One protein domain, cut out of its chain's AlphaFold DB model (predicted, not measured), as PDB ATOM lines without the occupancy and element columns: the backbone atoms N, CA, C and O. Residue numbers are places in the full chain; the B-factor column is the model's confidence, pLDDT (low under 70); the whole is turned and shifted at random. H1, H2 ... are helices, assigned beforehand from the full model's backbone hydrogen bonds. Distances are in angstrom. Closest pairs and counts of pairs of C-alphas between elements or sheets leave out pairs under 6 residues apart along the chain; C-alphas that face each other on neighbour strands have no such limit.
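What this domain is: This is residues 5 to 96 of the 218 residues of the protein "POLIIIAc domain-containing protein" of Verrucomicrobia bacterium (UniProt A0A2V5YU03). A helical hairpin of H1 and H2 has a third helix, H4, crossing steeply over one side of it, with the short H3 near the last residues of H4. H5 lies beyond the open end of the hairpin, reached by a long loop, residues 70 to 87, that swings round past H1. The printed part has 92 residues, with five named helices in the order H1, H2, H3, H4, H5 and no named strand, and its class is all helix. It is compact, with a radius of gyration of the C-alphas of 12.8 A and spans of 39 by 31 by 22 A.

Where its parts are: H1, residues 5 to 17, begins at C-alpha 5 (10.448, -17.199, -51.200) and is 18.8 A long. H2, residues 20 to 33, is 20.4 A long. H3 is residues 40 to 45, 8.6 A. H4, residues 58 to 69, is 16.4 A long. H5, residues 88 to 96, is 12.1 A long and ends at C-alpha 96 (28.590, -16.247, -47.803).

How they stand to each other: H1 and H2 form a hairpin over a tight link. They touch, with the C-alphas of Ala 8 and Ala 30 closest at 4.2 A, and run opposite ways at a shallow tilt of 11 degrees. H4 is close to H1 but not clearly touching: the closest C-alphas, Ile 7 and Ile 64, are 7.4 A apart, at a steep tilt of 57 degrees. H4 is likewise close to H2 but not clearly touching, with the C-alphas of Phe 26 and Ile 60 closest at 7.6 A. H3 and H4 are close but not clearly touching, the C-alphas of Ala 41 and Leu 68 closest at 6.6 A. H5 is apart from H1, H2, H3 and H4. Every O i to N i+4 pair is within hydrogen-bond range in H1, H2, H3, H4 and H5.

The domain as a whole: The two C-alphas farthest apart, those of Gly 20 and Ala 96, are 40.3 A apart. The printed part has no cut. The links from H3 to H4 and from H4 to H5 are long. Residues 74 to 76 have a pLDDT under 70.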
ATOM      1  N   THR A   5      11.074 -16.666 -49.975       93.44
ATOM      2  CA  THR A   5      10.448 -17.199 -51.200       93.44
ATOM      3  C   THR A   5       9.126 -17.912 -50.893       93.44
ATOM      4  O   THR A   5       8.138 -17.725 -51.606       93.44
ATOM      5  N   GLU A   6       9.058 -18.687 -49.806       92.44
ATOM      6  CA  GLU A   6       7.812 -19.333 -49.375       92.44
ATOM      7  C   GLU A   6       6.776 -18.297 -48.915       92.44
ATOM      8  O   GLU A   6       5.606 -18.369 -49.293       92.44
ATOM      9  N   ILE A   7       7.206 -17.280 -48.161       95.00
ATOM     10  CA  ILE A   7       6.351 -16.159 -47.751       95.00
ATOM     11  C   ILE A   7       5.862 -15.376 -48.975       95.00
ATOM     12  O   ILE A   7       4.685 -15.015 -49.028       95.00
ATOM     13  N   ALA A   8       6.716 -15.145 -49.975       94.94
ATOM     14  CA  ALA A   8       6.339 -14.477 -51.217       94.94
ATOM     15  C   ALA A   8       5.194 -15.215 -51.925       94.94
ATOM     16  O   ALA A   8       4.218 -14.588 -52.340       94.94
ATOM     17  N   GLU A   9       5.270 -16.545 -52.006       93.31
ATOM     18  CA  GLU A   9       4.220 -17.365 -52.611       93.31
ATOM     19  C   GLU A   9       2.930 -17.369 -51.774       93.31
ATOM     20  O   GLU A   9       1.833 -17.281 -52.332       93.31
ATOM     21  N   LEU A  10       3.021 -17.396 -50.440       94.25
ATOM     22  CA  LEU A  10       1.846 -17.264 -49.571       94.25
ATOM     23  C   LEU A  10       1.155 -15.905 -49.741       94.25
ATOM     24  O   LEU A  10      -0.071 -15.845 -49.850       94.25
ATOM     25  N   LEU A  11       1.928 -14.821 -49.829       95.69
ATOM     26  CA  LEU A  11       1.417 -13.477 -50.106       95.69
ATOM     27  C   LEU A  11       0.787 -13.398 -51.503       95.69
ATOM     28  O   LEU A  11      -0.290 -12.821 -51.646       95.69
ATOM     29  N   ALA A  12       1.409 -13.998 -52.521       93.81
ATOM     30  CA  ALA A  12       0.871 -14.029 -53.880       93.81
ATOM     31  C   ALA A  12      -0.476 -14.766 -53.936       93.81
ATOM     32  O   ALA A  12      -1.442 -14.244 -54.491       93.81
ATOM     33  N   ARG A  13      -0.579 -15.928 -53.282       92.31
ATOM     34  CA  ARG A  13      -1.833 -16.690 -53.163       92.31
ATOM     35  C   ARG A  13      -2.896 -15.952 -52.366       92.31
ATOM     36  O   ARG A  13      -4.071 -16.025 -52.715       92.31
ATOM     37  N   GLN A  14      -2.512 -15.253 -51.299       94.38
ATOM     38  CA  GLN A  14      -3.457 -14.412 -50.572       94.38
ATOM     39  C   GLN A  14      -3.974 -13.304 -51.493       94.38
ATOM     40  O   GLN A  14      -5.176 -13.091 -51.563       94.38
ATOM     41  N   ALA A  15      -3.106 -12.672 -52.284       95.25
ATOM     42  CA  ALA A  15      -3.522 -11.636 -53.221       95.25
ATOM     43  C   ALA A  15      -4.537 -12.109 -54.273       95.25
ATOM     44  O   ALA A  15      -5.374 -11.314 -54.696       95.25
ATOM     45  N   GLU A  16      -4.452 -13.371 -54.701       93.25
ATOM     46  CA  GLU A  16      -5.394 -14.013 -55.632       93.25
ATOM     47  C   GLU A  16      -6.780 -14.245 -55.008       93.25
ATOM     48  O   GLU A  16      -7.768 -14.331 -55.730       93.25
ATOM     49  N   ARG A  17      -6.860 -14.340 -53.676       93.88
ATOM     50  CA  ARG A  17      -8.116 -14.520 -52.925       93.88
ATOM     51  C   ARG A  17      -8.772 -13.201 -52.522       93.88
ATOM     52  O   ARG A  17      -9.929 -13.200 -52.121       93.88
ATOM     53  N   GLU A  18      -8.030 -12.104 -52.606       95.31
ATOM     54  CA  GLU A  18      -8.473 -10.767 -52.221       95.31
ATOM     55  C   GLU A  18      -8.869  -9.934 -53.444       95.31
ATOM     56  O   GLU A  18      -8.448 -10.196 -54.573       95.31
ATOM     57  N   SER A  19      -9.607  -8.848 -53.216       93.94
ATOM     58  CA  SER A  19      -9.979  -7.881 -54.252       93.94
ATOM     59  C   SER A  19      -9.520  -6.457 -53.905       93.94
ATOM     60  O   SER A  19      -9.090  -6.154 -52.788       93.94
ATOM     61  N   GLY A  20      -9.530  -5.571 -54.905       95.00
ATOM     62  CA  GLY A  20      -9.261  -4.142 -54.720       95.00
ATOM     63  C   GLY A  20      -7.905  -3.818 -54.076       95.00
ATOM     64  O   GLY A  20      -6.848  -4.288 -54.506       95.00
ATOM     65  N   ILE A  21      -7.933  -2.953 -53.056       94.06
ATOM     66  CA  ILE A  21      -6.736  -2.426 -52.380       94.06
ATOM     67  C   ILE A  21      -5.937  -3.544 -51.702       94.06
ATOM     68  O   ILE A  21      -4.709  -3.547 -51.798       94.06
ATOM     69  N   LEU A  22      -6.612  -4.512 -51.076       92.94
ATOM     70  CA  LEU A  22      -5.959  -5.615 -50.369       92.94
ATOM     71  C   LEU A  22      -5.191  -6.520 -51.331       92.94
ATOM     72  O   LEU A  22      -4.017  -6.802 -51.089       92.94
ATOM     73  N   SER A  23      -5.791  -6.881 -52.472       96.44
ATOM     74  CA  SER A  23      -5.090  -7.644 -53.514       96.44
ATOM     75  C   SER A  23      -3.813  -6.926 -53.963       96.44
ATOM     76  O   SER A  23      -2.746  -7.536 -54.043       96.44
ATOM     77  N   ARG A  24      -3.873  -5.607 -54.194       96.06
ATOM     78  CA  ARG A  24      -2.688  -4.816 -54.578       96.06
ATOM     79  C   ARG A  24      -1.622  -4.789 -53.483       96.06
ATOM     80  O   ARG A  24      -0.440  -4.922 -53.796       96.06
ATOM     81  N   ALA A  25      -2.024  -4.641 -52.222       96.69
ATOM     82  CA  ALA A  25      -1.106  -4.633 -51.086       96.69
ATOM     83  C   ALA A  25      -0.368  -5.974 -50.950       96.69
ATOM     84  O   ALA A  25       0.861  -5.986 -50.883       96.69
ATOM     85  N   PHE A  26      -1.087  -7.098 -51.019       97.75
ATOM     86  CA  PHE A  26      -0.478  -8.429 -50.982       97.75
ATOM     87  C   PHE A  26       0.437  -8.695 -52.181       97.75
ATOM     88  O   PHE A  26       1.540  -9.195 -51.983       97.75
ATOM     89  N   ARG A  27       0.064  -8.292 -53.409       96.50
ATOM     90  CA  ARG A  27       0.968  -8.406 -54.577       96.50
ATOM     91  C   ARG A  27       2.251  -7.602 -54.385       96.50
ATOM     92  O   ARG A  27       3.330  -8.075 -54.733       96.50
ATOM     93  N   ARG A  28       2.151  -6.386 -53.840       97.12
ATOM     94  CA  ARG A  28       3.318  -5.535 -53.572       97.12
ATOM     95  C   ARG A  28       4.227  -6.151 -52.507       97.12
ATOM     96  O   ARG A  28       5.444  -6.148 -52.692       97.12
ATOM     97  N   ALA A  29       3.649  -6.687 -51.435       97.75
ATOM     98  CA  ALA A  29       4.384  -7.398 -50.395       97.75
ATOM     99  C   ALA A  29       5.059  -8.660 -50.953       97.75
ATOM    100  O   ALA A  29       6.253  -8.837 -50.745       97.75
ATOM    101  N   ALA A  30       4.345  -9.470 -51.746       96.38
ATOM    102  CA  ALA A  30       4.881 -10.670 -52.392       96.38
ATOM    103  C   ALA A  30       6.107 -10.362 -53.266       96.38
ATOM    104  O   ALA A  30       7.139 -11.008 -53.138       96.38
ATOM    105  N   ARG A  31       6.025  -9.324 -54.111       95.38
ATOM    106  CA  ARG A  31       7.166  -8.870 -54.929       95.38
ATOM    107  C   ARG A  31       8.325  -8.361 -54.075       95.38
ATOM    108  O   ARG A  31       9.479  -8.614 -54.396       95.38
ATOM    109  N   SER A  32       8.023  -7.639 -52.996       97.25
ATOM    110  CA  SER A  32       9.051  -7.079 -52.110       97.25
ATOM    111  C   SER A  32       9.754  -8.151 -51.278       97.25
ATOM    112  O   SER A  32      10.920  -7.962 -50.956       97.25
ATOM    113  N   ALA A  33       9.087  -9.274 -50.990       97.25
ATOM    114  CA  ALA A  33       9.636 -10.380 -50.210       97.25
ATOM    115  C   ALA A  33      10.919 -10.969 -50.808       97.25
ATOM    116  O   ALA A  33      11.872 -11.240 -50.082       97.25
ATOM    117  N   PHE A  34      11.001 -11.051 -52.139       96.12
ATOM    118  CA  PHE A  34      12.222 -11.465 -52.837       96.12
ATOM    119  C   PHE A  34      13.409 -10.522 -52.611       96.12
ATOM    120  O   PHE A  34      14.550 -10.939 -52.768       96.12
ATOM    121  N   LEU A  35      13.164  -9.266 -52.241       96.56
ATOM    122  CA  LEU A  35      14.184  -8.227 -52.088       96.56
ATOM    123  C   LEU A  35      14.438  -7.855 -50.623       96.56
ATOM    124  O   LEU A  35      15.177  -6.906 -50.356       96.56
ATOM    125  N   TRP A  36      13.824  -8.551 -49.663       97.38
ATOM    126  CA  TRP A  36      14.098  -8.289 -48.257       97.38
ATOM    127  C   TRP A  36      15.534  -8.696 -47.898       97.38
ATOM    128  O   TRP A  36      15.998  -9.764 -48.306       97.38
ATOM    129  N   PRO A  37      16.259  -7.843 -47.150       95.12
ATOM    130  CA  PRO A  37      17.672  -8.056 -46.856       95.12
ATOM    131  C   PRO A  37      17.935  -9.203 -45.872       95.12
ATOM    132  O   PRO A  37      19.051  -9.723 -45.857       95.12
ATOM    133  N   GLU A  38      16.930  -9.554 -45.070       95.25
ATOM    134  CA  GLU A  38      16.934 -10.573 -44.020       95.25
ATOM    135  C   GLU A  38      15.695 -11.466 -44.183       95.25
ATOM    136  O   GLU A  38      14.685 -11.044 -44.760       95.25
ATOM    137  N   GLU A  39      15.744 -12.690 -43.657       96.56
ATOM    138  CA  GLU A  39      14.555 -13.544 -43.591       96.56
ATOM    139  C   GLU A  39      13.526 -12.928 -42.639       96.56
ATOM    140  O   GLU A  39      13.850 -12.594 -41.496       96.56
ATOM    141  N   ALA A  40      12.258 -12.839 -43.048       97.19
ATOM    142  CA  ALA A  40      11.206 -12.320 -42.169       97.19
ATOM    143  C   ALA A  40      11.104 -13.130 -40.864       97.19
ATOM    144  O   ALA A  40      10.804 -12.589 -39.800       97.19
ATOM    145  N   ALA A  41      11.414 -14.424 -40.926       96.12
ATOM    146  CA  ALA A  41      11.462 -15.278 -39.753       96.12
ATOM    147  C   ALA A  41      12.608 -14.926 -38.781       96.12
ATOM    148  O   ALA A  41      12.425 -15.039 -37.571       96.12
ATOM    149  N   GLN A  42      13.754 -14.448 -39.282       95.94
ATOM    150  CA  GLN A  42      14.863 -13.963 -38.448       95.94
ATOM    151  C   GLN A  42      14.505 -12.639 -37.773       95.94
ATOM    152  O   GLN A  42      14.700 -12.500 -36.567       95.94
ATOM    153  N   VAL A  43      13.913 -11.703 -38.522       97.00
ATOM    154  CA  VAL A  43      13.413 -10.432 -37.970       97.00
ATOM    155  C   VAL A  43      12.409 -10.709 -36.846       97.00
ATOM    156  O   VAL A  43      12.534 -10.174 -35.745       97.00
ATOM    157  N   ALA A  44      11.452 -11.614 -37.078       96.12
ATOM    158  CA  ALA A  44      10.474 -12.001 -36.067       96.12
ATOM    159  C   ALA A  44      11.115 -12.661 -34.831       96.12
ATOM    160  O   ALA A  44      10.712 -12.342 -33.714       96.12
ATOM    161  N   ALA A  45      12.109 -13.538 -35.014       95.62
ATOM    162  CA  ALA A  45      12.819 -14.204 -33.917       95.62
ATOM    163  C   ALA A  45      13.624 -13.229 -33.038       95.62
ATOM    164  O   ALA A  45      13.818 -13.484 -31.853       95.62
ATOM    165  N   GLN A  46      14.047 -12.093 -33.595       96.69
ATOM    166  CA  GLN A  46      14.694 -10.999 -32.861       96.69
ATOM    167  C   GLN A  46      13.686 -10.064 -32.161       96.69
ATOM    168  O   GLN A  46      14.078  -9.013 -31.664       96.69
ATOM    169  N   ASN A  47      12.389 -10.403 -32.137       95.44
ATOM    170  CA  ASN A  47      11.298  -9.552 -31.637       95.44
ATOM    171  C   ASN A  47      11.193  -8.177 -32.326       95.44
ATOM    172  O   ASN A  47      10.566  -7.258 -31.799       95.44
ATOM    173  N   ARG A  48      11.763  -8.039 -33.527       97.56
ATOM    174  CA  ARG A  48      11.664  -6.833 -34.357       97.56
ATOM    175  C   ARG A  48      10.344  -6.803 -35.121       97.56
ATOM    176  O   ARG A  48       9.718  -7.849 -35.335       97.56
ATOM    177  N   SER A  49       9.898  -5.612 -35.524       97.56
ATOM    178  CA  SER A  49       8.655  -5.470 -36.292       97.56
ATOM    179  C   SER A  49       8.894  -5.844 -37.750       97.56
ATOM    180  O   SER A  49       9.856  -5.404 -38.371       97.56
ATOM    181  N   LEU A  50       7.972  -6.607 -38.342       97.56
ATOM    182  CA  LEU A  50       8.050  -6.895 -39.777       97.56
ATOM    183  C   LEU A  50       7.724  -5.667 -40.637       97.56
ATOM    184  O   LEU A  50       8.001  -5.700 -41.831       97.56
ATOM    185  N   THR A  51       7.179  -4.585 -40.066       97.25
ATOM    186  CA  THR A  51       7.002  -3.309 -40.787       97.25
ATOM    187  C   THR A  51       8.321  -2.636 -41.179       97.25
ATOM    188  O   THR A  51       8.323  -1.772 -42.051       97.25
ATOM    189  N   GLU A  52       9.451  -3.073 -40.611       96.44
ATOM    190  CA  GLU A  52      10.793  -2.693 -41.072       96.44
ATOM    191  C   GLU A  52      11.074  -3.200 -42.499       96.44
ATOM    192  O   GLU A  52      11.899  -2.640 -43.224       96.44
ATOM    193  N   LEU A  53      10.374  -4.254 -42.934       97.19
ATOM    194  CA  LEU A  53      10.502  -4.819 -44.269       97.19
ATOM    195  C   LEU A  53       9.627  -4.059 -45.272       97.19
ATOM    196  O   LEU A  53       8.456  -3.745 -45.039       97.19
ATOM    197  N   ARG A  54      10.191  -3.792 -46.455       96.88
ATOM    198  CA  ARG A  54       9.521  -3.014 -47.506       96.88
ATOM    199  C   ARG A  54       8.157  -3.612 -47.858       96.88
ATOM    200  O   ARG A  54       8.045  -4.805 -48.132       96.88
ATOM    201  N   ALA A  55       7.161  -2.728 -47.966       96.88
ATOM    202  CA  ALA A  55       5.777  -3.035 -48.334       96.88
ATOM    203  C   ALA A  55       4.997  -3.890 -47.320       96.88
ATOM    204  O   ALA A  55       3.943  -4.427 -47.667       96.88
ATOM    205  N   ILE A  56       5.463  -3.964 -46.071       97.50
ATOM    206  CA  ILE A  56       4.723  -4.574 -44.970       97.50
ATOM    207  C   ILE A  56       4.064  -3.490 -44.118       97.50
ATOM    208  O   ILE A  56       4.720  -2.601 -43.591       97.50
ATOM    209  N   GLY A  57       2.740  -3.576 -43.987       96.00
ATOM    210  CA  GLY A  57       1.973  -2.828 -42.988       96.00
ATOM    211  C   GLY A  57       1.492  -3.740 -41.853       96.00
ATOM    212  O   GLY A  57       1.565  -4.965 -41.998       96.00
ATOM    213  N   PRO A  58       0.914  -3.184 -40.769       96.25
ATOM    214  CA  PRO A  58       0.532  -3.945 -39.571       96.25
ATOM    215  C   PRO A  58      -0.377  -5.153 -39.850       96.25
ATOM    216  O   PRO A  58      -0.241  -6.213 -39.241       96.25
ATOM    217  N   PHE A  59      -1.290  -5.020 -40.818       95.69
ATOM    218  CA  PHE A  59      -2.178  -6.109 -41.226       95.69
ATOM    219  C   PHE A  59      -1.418  -7.284 -41.862       95.69
ATOM    220  O   PHE A  59      -1.633  -8.440 -41.494       95.69
ATOM    221  N   ILE A  60      -0.506  -6.989 -42.795       97.50
ATOM    222  CA  ILE A  60       0.302  -8.013 -43.468       97.50
ATOM    223  C   ILE A  60       1.301  -8.618 -42.479       97.50
ATOM    224  O   ILE A  60       1.464  -9.834 -42.462       97.50
ATOM    225  N   GLU A  61       1.892  -7.815 -41.591       98.06
ATOM    226  CA  GLU A  61       2.736  -8.314 -40.499       98.06
ATOM    227  C   GLU A  61       1.991  -9.349 -39.645       98.06
ATOM    228  O   GLU A  61       2.488 -10.459 -39.450       98.06
ATOM    229  N   LYS A  62       0.772  -9.034 -39.186       97.50
ATOM    230  CA  LYS A  62      -0.049  -9.974 -38.408       97.50
ATOM    231  C   LYS A  62      -0.328 -11.266 -39.179       97.50
ATOM    232  O   LYS A  62      -0.405 -12.342 -38.587       97.50
ATOM    233  N   GLN A  63      -0.510 -11.186 -40.496       97.19
ATOM    234  CA  GLN A  63      -0.687 -12.367 -41.341       97.19
ATOM    235  C   GLN A  63       0.596 -13.205 -41.438       97.19
ATOM    236  O   GLN A  63       0.523 -14.418 -41.249       97.19
ATOM    237  N   ILE A  64       1.753 -12.579 -41.674       97.31
ATOM    238  CA  ILE A  64       3.042 -13.278 -41.769       97.31
ATOM    239  C   ILE A  64       3.386 -13.941 -40.434       97.31
ATOM    240  O   ILE A  64       3.728 -15.117 -40.420       97.31
ATOM    241  N   ARG A  65       3.210 -13.250 -39.302       97.06
ATOM    242  CA  ARG A  65       3.453 -13.830 -37.969       97.06
ATOM    243  C   ARG A  65       2.609 -15.077 -37.708       97.06
ATOM    244  O   ARG A  65       3.135 -16.056 -37.196       97.06
ATOM    245  N   ARG A  66       1.337 -15.085 -38.128       96.44
ATOM    246  CA  ARG A  66       0.484 -16.285 -38.047       96.44
ATOM    247  C   ARG A  66       1.028 -17.447 -38.878       96.44
ATOM    248  O   ARG A  66       0.948 -18.583 -38.431       96.44
ATOM    249  N   TRP A  67       1.571 -17.179 -40.066       96.25
ATOM    250  CA  TRP A  67       2.203 -18.217 -40.884       96.25
ATOM    251  C   TRP A  67       3.535 -18.696 -40.306       96.25
ATOM    252  O   TRP A  67       3.859 -19.865 -40.447       96.25
ATOM    253  N   LEU A  68       4.307 -17.822 -39.660       95.06
ATOM    254  CA  LEU A  68       5.553 -18.215 -39.001       95.06
ATOM    255  C   LEU A  68       5.298 -19.123 -37.792       95.06
ATOM    256  O   LEU A  68       6.015 -20.105 -37.625       95.06
ATOM    257  N   ASP A  69       4.273 -18.809 -36.995       94.69
ATOM    258  CA  ASP A  69       3.851 -19.604 -35.835       94.69
ATOM    259  C   ASP A  69       3.231 -20.944 -36.254       94.69
ATOM    260  O   ASP A  69       3.615 -22.011 -35.774       94.69
ATOM    261  N   LYS A  70       2.316 -20.905 -37.230       94.12
ATOM    262  CA  LYS A  70       1.667 -22.092 -37.788       94.12
ATOM    263  C   LYS A  70       1.803 -22.108 -39.314       94.12
ATOM    264  O   LYS A  70       0.904 -21.618 -40.013       94.12
ATOM    265  N   PRO A  71       2.899 -22.685 -39.843       90.19
ATOM    266  CA  PRO A  71       3.130 -22.776 -41.277       90.19
ATOM    267  C   PRO A  71       1.968 -23.472 -41.990       90.19
ATOM    268  O   PRO A  71       1.605 -24.593 -41.623       90.19
ATOM    269  N   PRO A  72       1.346 -22.832 -42.994       86.81
ATOM    270  CA  PRO A  72       0.295 -23.476 -43.762       86.81
ATOM    271  C   PRO A  72       0.885 -24.621 -44.590       86.81
ATOM    272  O   PRO A  72       1.971 -24.502 -45.155       86.81
ATOM    273  N   HIS A  73       0.140 -25.717 -44.728       74.75
ATOM    274  CA  HIS A  73       0.497 -26.756 -45.689       74.75
ATOM    275  C   HIS A  73       0.358 -26.208 -47.113       74.75
ATOM    276  O   HIS A  73      -0.751 -25.988 -47.609       74.75
ATOM    277  N   VAL A  74       1.486 -26.001 -47.789       64.69
ATOM    278  CA  VAL A  74       1.518 -25.614 -49.201       64.69
ATOM    279  C   VAL A  74       1.316 -26.878 -50.043       64.69
ATOM    280  O   VAL A  74       2.261 -27.493 -50.516       64.69
ATOM    281  N   SER A  75       0.063 -27.318 -50.185       54.62
ATOM    282  CA  SER A  75      -0.276 -28.551 -50.918       54.62
ATOM    283  C   SER A  75      -0.195 -28.411 -52.442       54.62
ATOM    284  O   SER A  75      -0.113 -29.407 -53.156       54.62
ATOM    285  N   LYS A  76      -0.222 -27.179 -52.963       61.28
ATOM    286  CA  LYS A  76      -0.103 -26.898 -54.397       61.28
ATOM    287  C   LYS A  76       1.318 -26.455 -54.712       61.28
ATOM    288  O   LYS A  76       1.760 -25.440 -54.181       61.28
ATOM    289  N   ARG A  77       1.981 -27.163 -55.633       70.81
ATOM    290  CA  ARG A  77       3.266 -26.746 -56.215       70.81
ATOM    291  C   ARG A  77       3.162 -25.292 -56.688       70.81
ATOM    292  O   ARG A  77       2.134 -24.894 -57.249       70.81
ATOM    293  N   THR A  78       4.192 -24.496 -56.422       74.88
ATOM    294  CA  THR A  78       4.313 -23.142 -56.968       74.88
ATOM    295  C   THR A  78       4.169 -23.215 -58.490       74.88
ATOM    296  O   THR A  78       4.791 -24.095 -59.097       74.88
ATOM    297  N   PRO A  79       3.328 -22.372 -59.118       80.69
ATOM    298  CA  PRO A  79       3.209 -22.353 -60.571       80.69
ATOM    299  C   PRO A  79       4.591 -22.199 -61.222       80.69
ATOM    300  O   PRO A  79       5.386 -21.422 -60.694       80.69
ATOM    301  N   PRO A  80       4.880 -22.855 -62.362       84.31
ATOM    302  CA  PRO A  80       6.194 -22.765 -63.008       84.31
ATOM    303  C   PRO A  80       6.666 -21.327 -63.276       84.31
ATOM    304  O   PRO A  80       7.838 -21.018 -63.144       84.31
ATOM    305  N   ILE A  81       5.739 -20.406 -63.566       82.62
ATOM    306  CA  ILE A  81       6.051 -18.980 -63.778       82.62
ATOM    307  C   ILE A  81       6.548 -18.253 -62.511       82.62
ATOM    308  O   ILE A  81       7.068 -17.145 -62.595       82.62
ATOM    309  N   ARG A  82       6.368 -18.847 -61.327       80.75
ATOM    310  CA  ARG A  82       6.828 -18.325 -60.030       80.75
ATOM    311  C   ARG A  82       7.737 -19.314 -59.289       80.75
ATOM    312  O   ARG A  82       7.979 -19.118 -58.101       80.75
ATOM    313  N   SER A  83       8.200 -20.384 -59.941       83.25
ATOM    314  CA  SER A  83       9.128 -21.350 -59.342       83.25
ATOM    315  C   SER A  83      10.584 -20.949 -59.579       83.25
ATOM    316  O   SER A  83      10.875 -20.121 -60.433       83.25
ATOM    317  N   ASP A  84      11.493 -21.535 -58.797       85.81
ATOM    318  CA  ASP A  84      12.950 -21.448 -59.002       85.81
ATOM    319  C   ASP A  84      13.568 -20.046 -58.842       85.81
ATOM    320  O   ASP A  84      14.691 -19.786 -59.270       85.81
ATOM    321  N   PHE A  85      12.866 -19.152 -58.141       89.38
ATOM    322  CA  PHE A  85      13.399 -17.864 -57.705       89.38
ATOM    323  C   PHE A  85      14.122 -17.988 -56.359       89.38
ATOM    324  O   PHE A  85      13.644 -18.649 -55.433       89.38
ATOM    325  N   ILE A  86      15.239 -17.276 -56.226       91.62
ATOM    326  CA  ILE A  86      15.933 -17.084 -54.948       91.62
ATOM    327  C   ILE A  86      15.631 -15.692 -54.396       91.62
ATOM    328  O   ILE A  86      15.527 -14.721 -55.146       91.62
ATOM    329  N   SER A  87      15.488 -15.589 -53.078       95.31
ATOM    330  CA  SER A  87      15.384 -14.297 -52.401       95.31
ATOM    331  C   SER A  87      16.764 -13.640 -52.250       95.31
ATOM    332  O   SER A  87      17.800 -14.301 -52.341       95.31
ATOM    333  N   LEU A  88      16.806 -12.337 -51.970       95.44
ATOM    334  CA  LEU A  88      18.040 -11.622 -51.638       95.44
ATOM    335  C   LEU A  88      18.710 -12.210 -50.387       95.44
ATOM    336  O   LEU A  88      19.935 -12.333 -50.351       95.44
ATOM    337  N   ALA A  89      17.922 -12.594 -49.381       95.31
ATOM    338  CA  ALA A  89      18.419 -13.260 -48.181       95.31
ATOM    339  C   ALA A  89      19.091 -14.605 -48.525       95.31
ATOM    340  O   ALA A  89      20.222 -14.859 -48.100       95.31
ATOM    341  N   ASP A  90      18.465 -15.415 -49.386       93.56
ATOM    342  CA  ASP A  90      19.054 -16.658 -49.892       93.56
ATOM    343  C   ASP A  90      20.319 -16.417 -50.707       93.56
ATOM    344  O   ASP A  90      21.327 -17.089 -50.489       93.56
ATOM    345  N   ALA A  91      20.297 -15.448 -51.625       93.19
ATOM    346  CA  ALA A  91      21.453 -15.096 -52.437       93.19
ATOM    347  C   ALA A  91      22.638 -14.701 -51.545       93.19
ATOM    348  O   ALA A  91      23.735 -15.231 -51.706       93.19
ATOM    349  N   ARG A  92      22.416 -13.845 -50.539       93.44
ATOM    350  CA  ARG A  92      23.447 -13.451 -49.566       93.44
ATOM    351  C   ARG A  92      23.994 -14.642 -48.790       93.44
ATOM    352  O   ARG A  92      25.209 -14.773 -48.666       93.44
ATOM    353  N   ARG A  93      23.123 -15.535 -48.321       92.25
ATOM    354  CA  ARG A  93      23.528 -16.766 -47.632       92.25
ATOM    355  C   ARG A  93      24.370 -17.668 -48.537       92.25
ATOM    356  O   ARG A  93      25.406 -18.168 -48.108       92.25
ATOM    357  N   LEU A  94      23.960 -17.862 -49.791       91.94
ATOM    358  CA  LEU A  94      24.706 -18.660 -50.766       91.94
ATOM    359  C   LEU A  94      26.075 -18.048 -51.075       91.94
ATOM    360  O   LEU A  94      27.059 -18.780 -51.130       91.94
ATOM    361  N   LEU A  95      26.154 -16.725 -51.224       91.81
ATOM    362  CA  LEU A  95      27.410 -16.013 -51.458       91.81
ATOM    363  C   LEU A  95      28.336 -16.040 -50.238       91.81
ATOM    364  O   LEU A  95      29.546 -16.130 -50.413       91.81
ATOM    365  N   ALA A  96      27.796 -16.047 -49.016       92.12
ATOM    366  CA  ALA A  96      28.590 -16.247 -47.803       92.12
ATOM    367  C   ALA A  96      29.222 -17.651 -47.751       92.12
ATOM    368  O   ALA A  96      30.354 -17.805 -47.305       92.12
TER     369      ALA A  96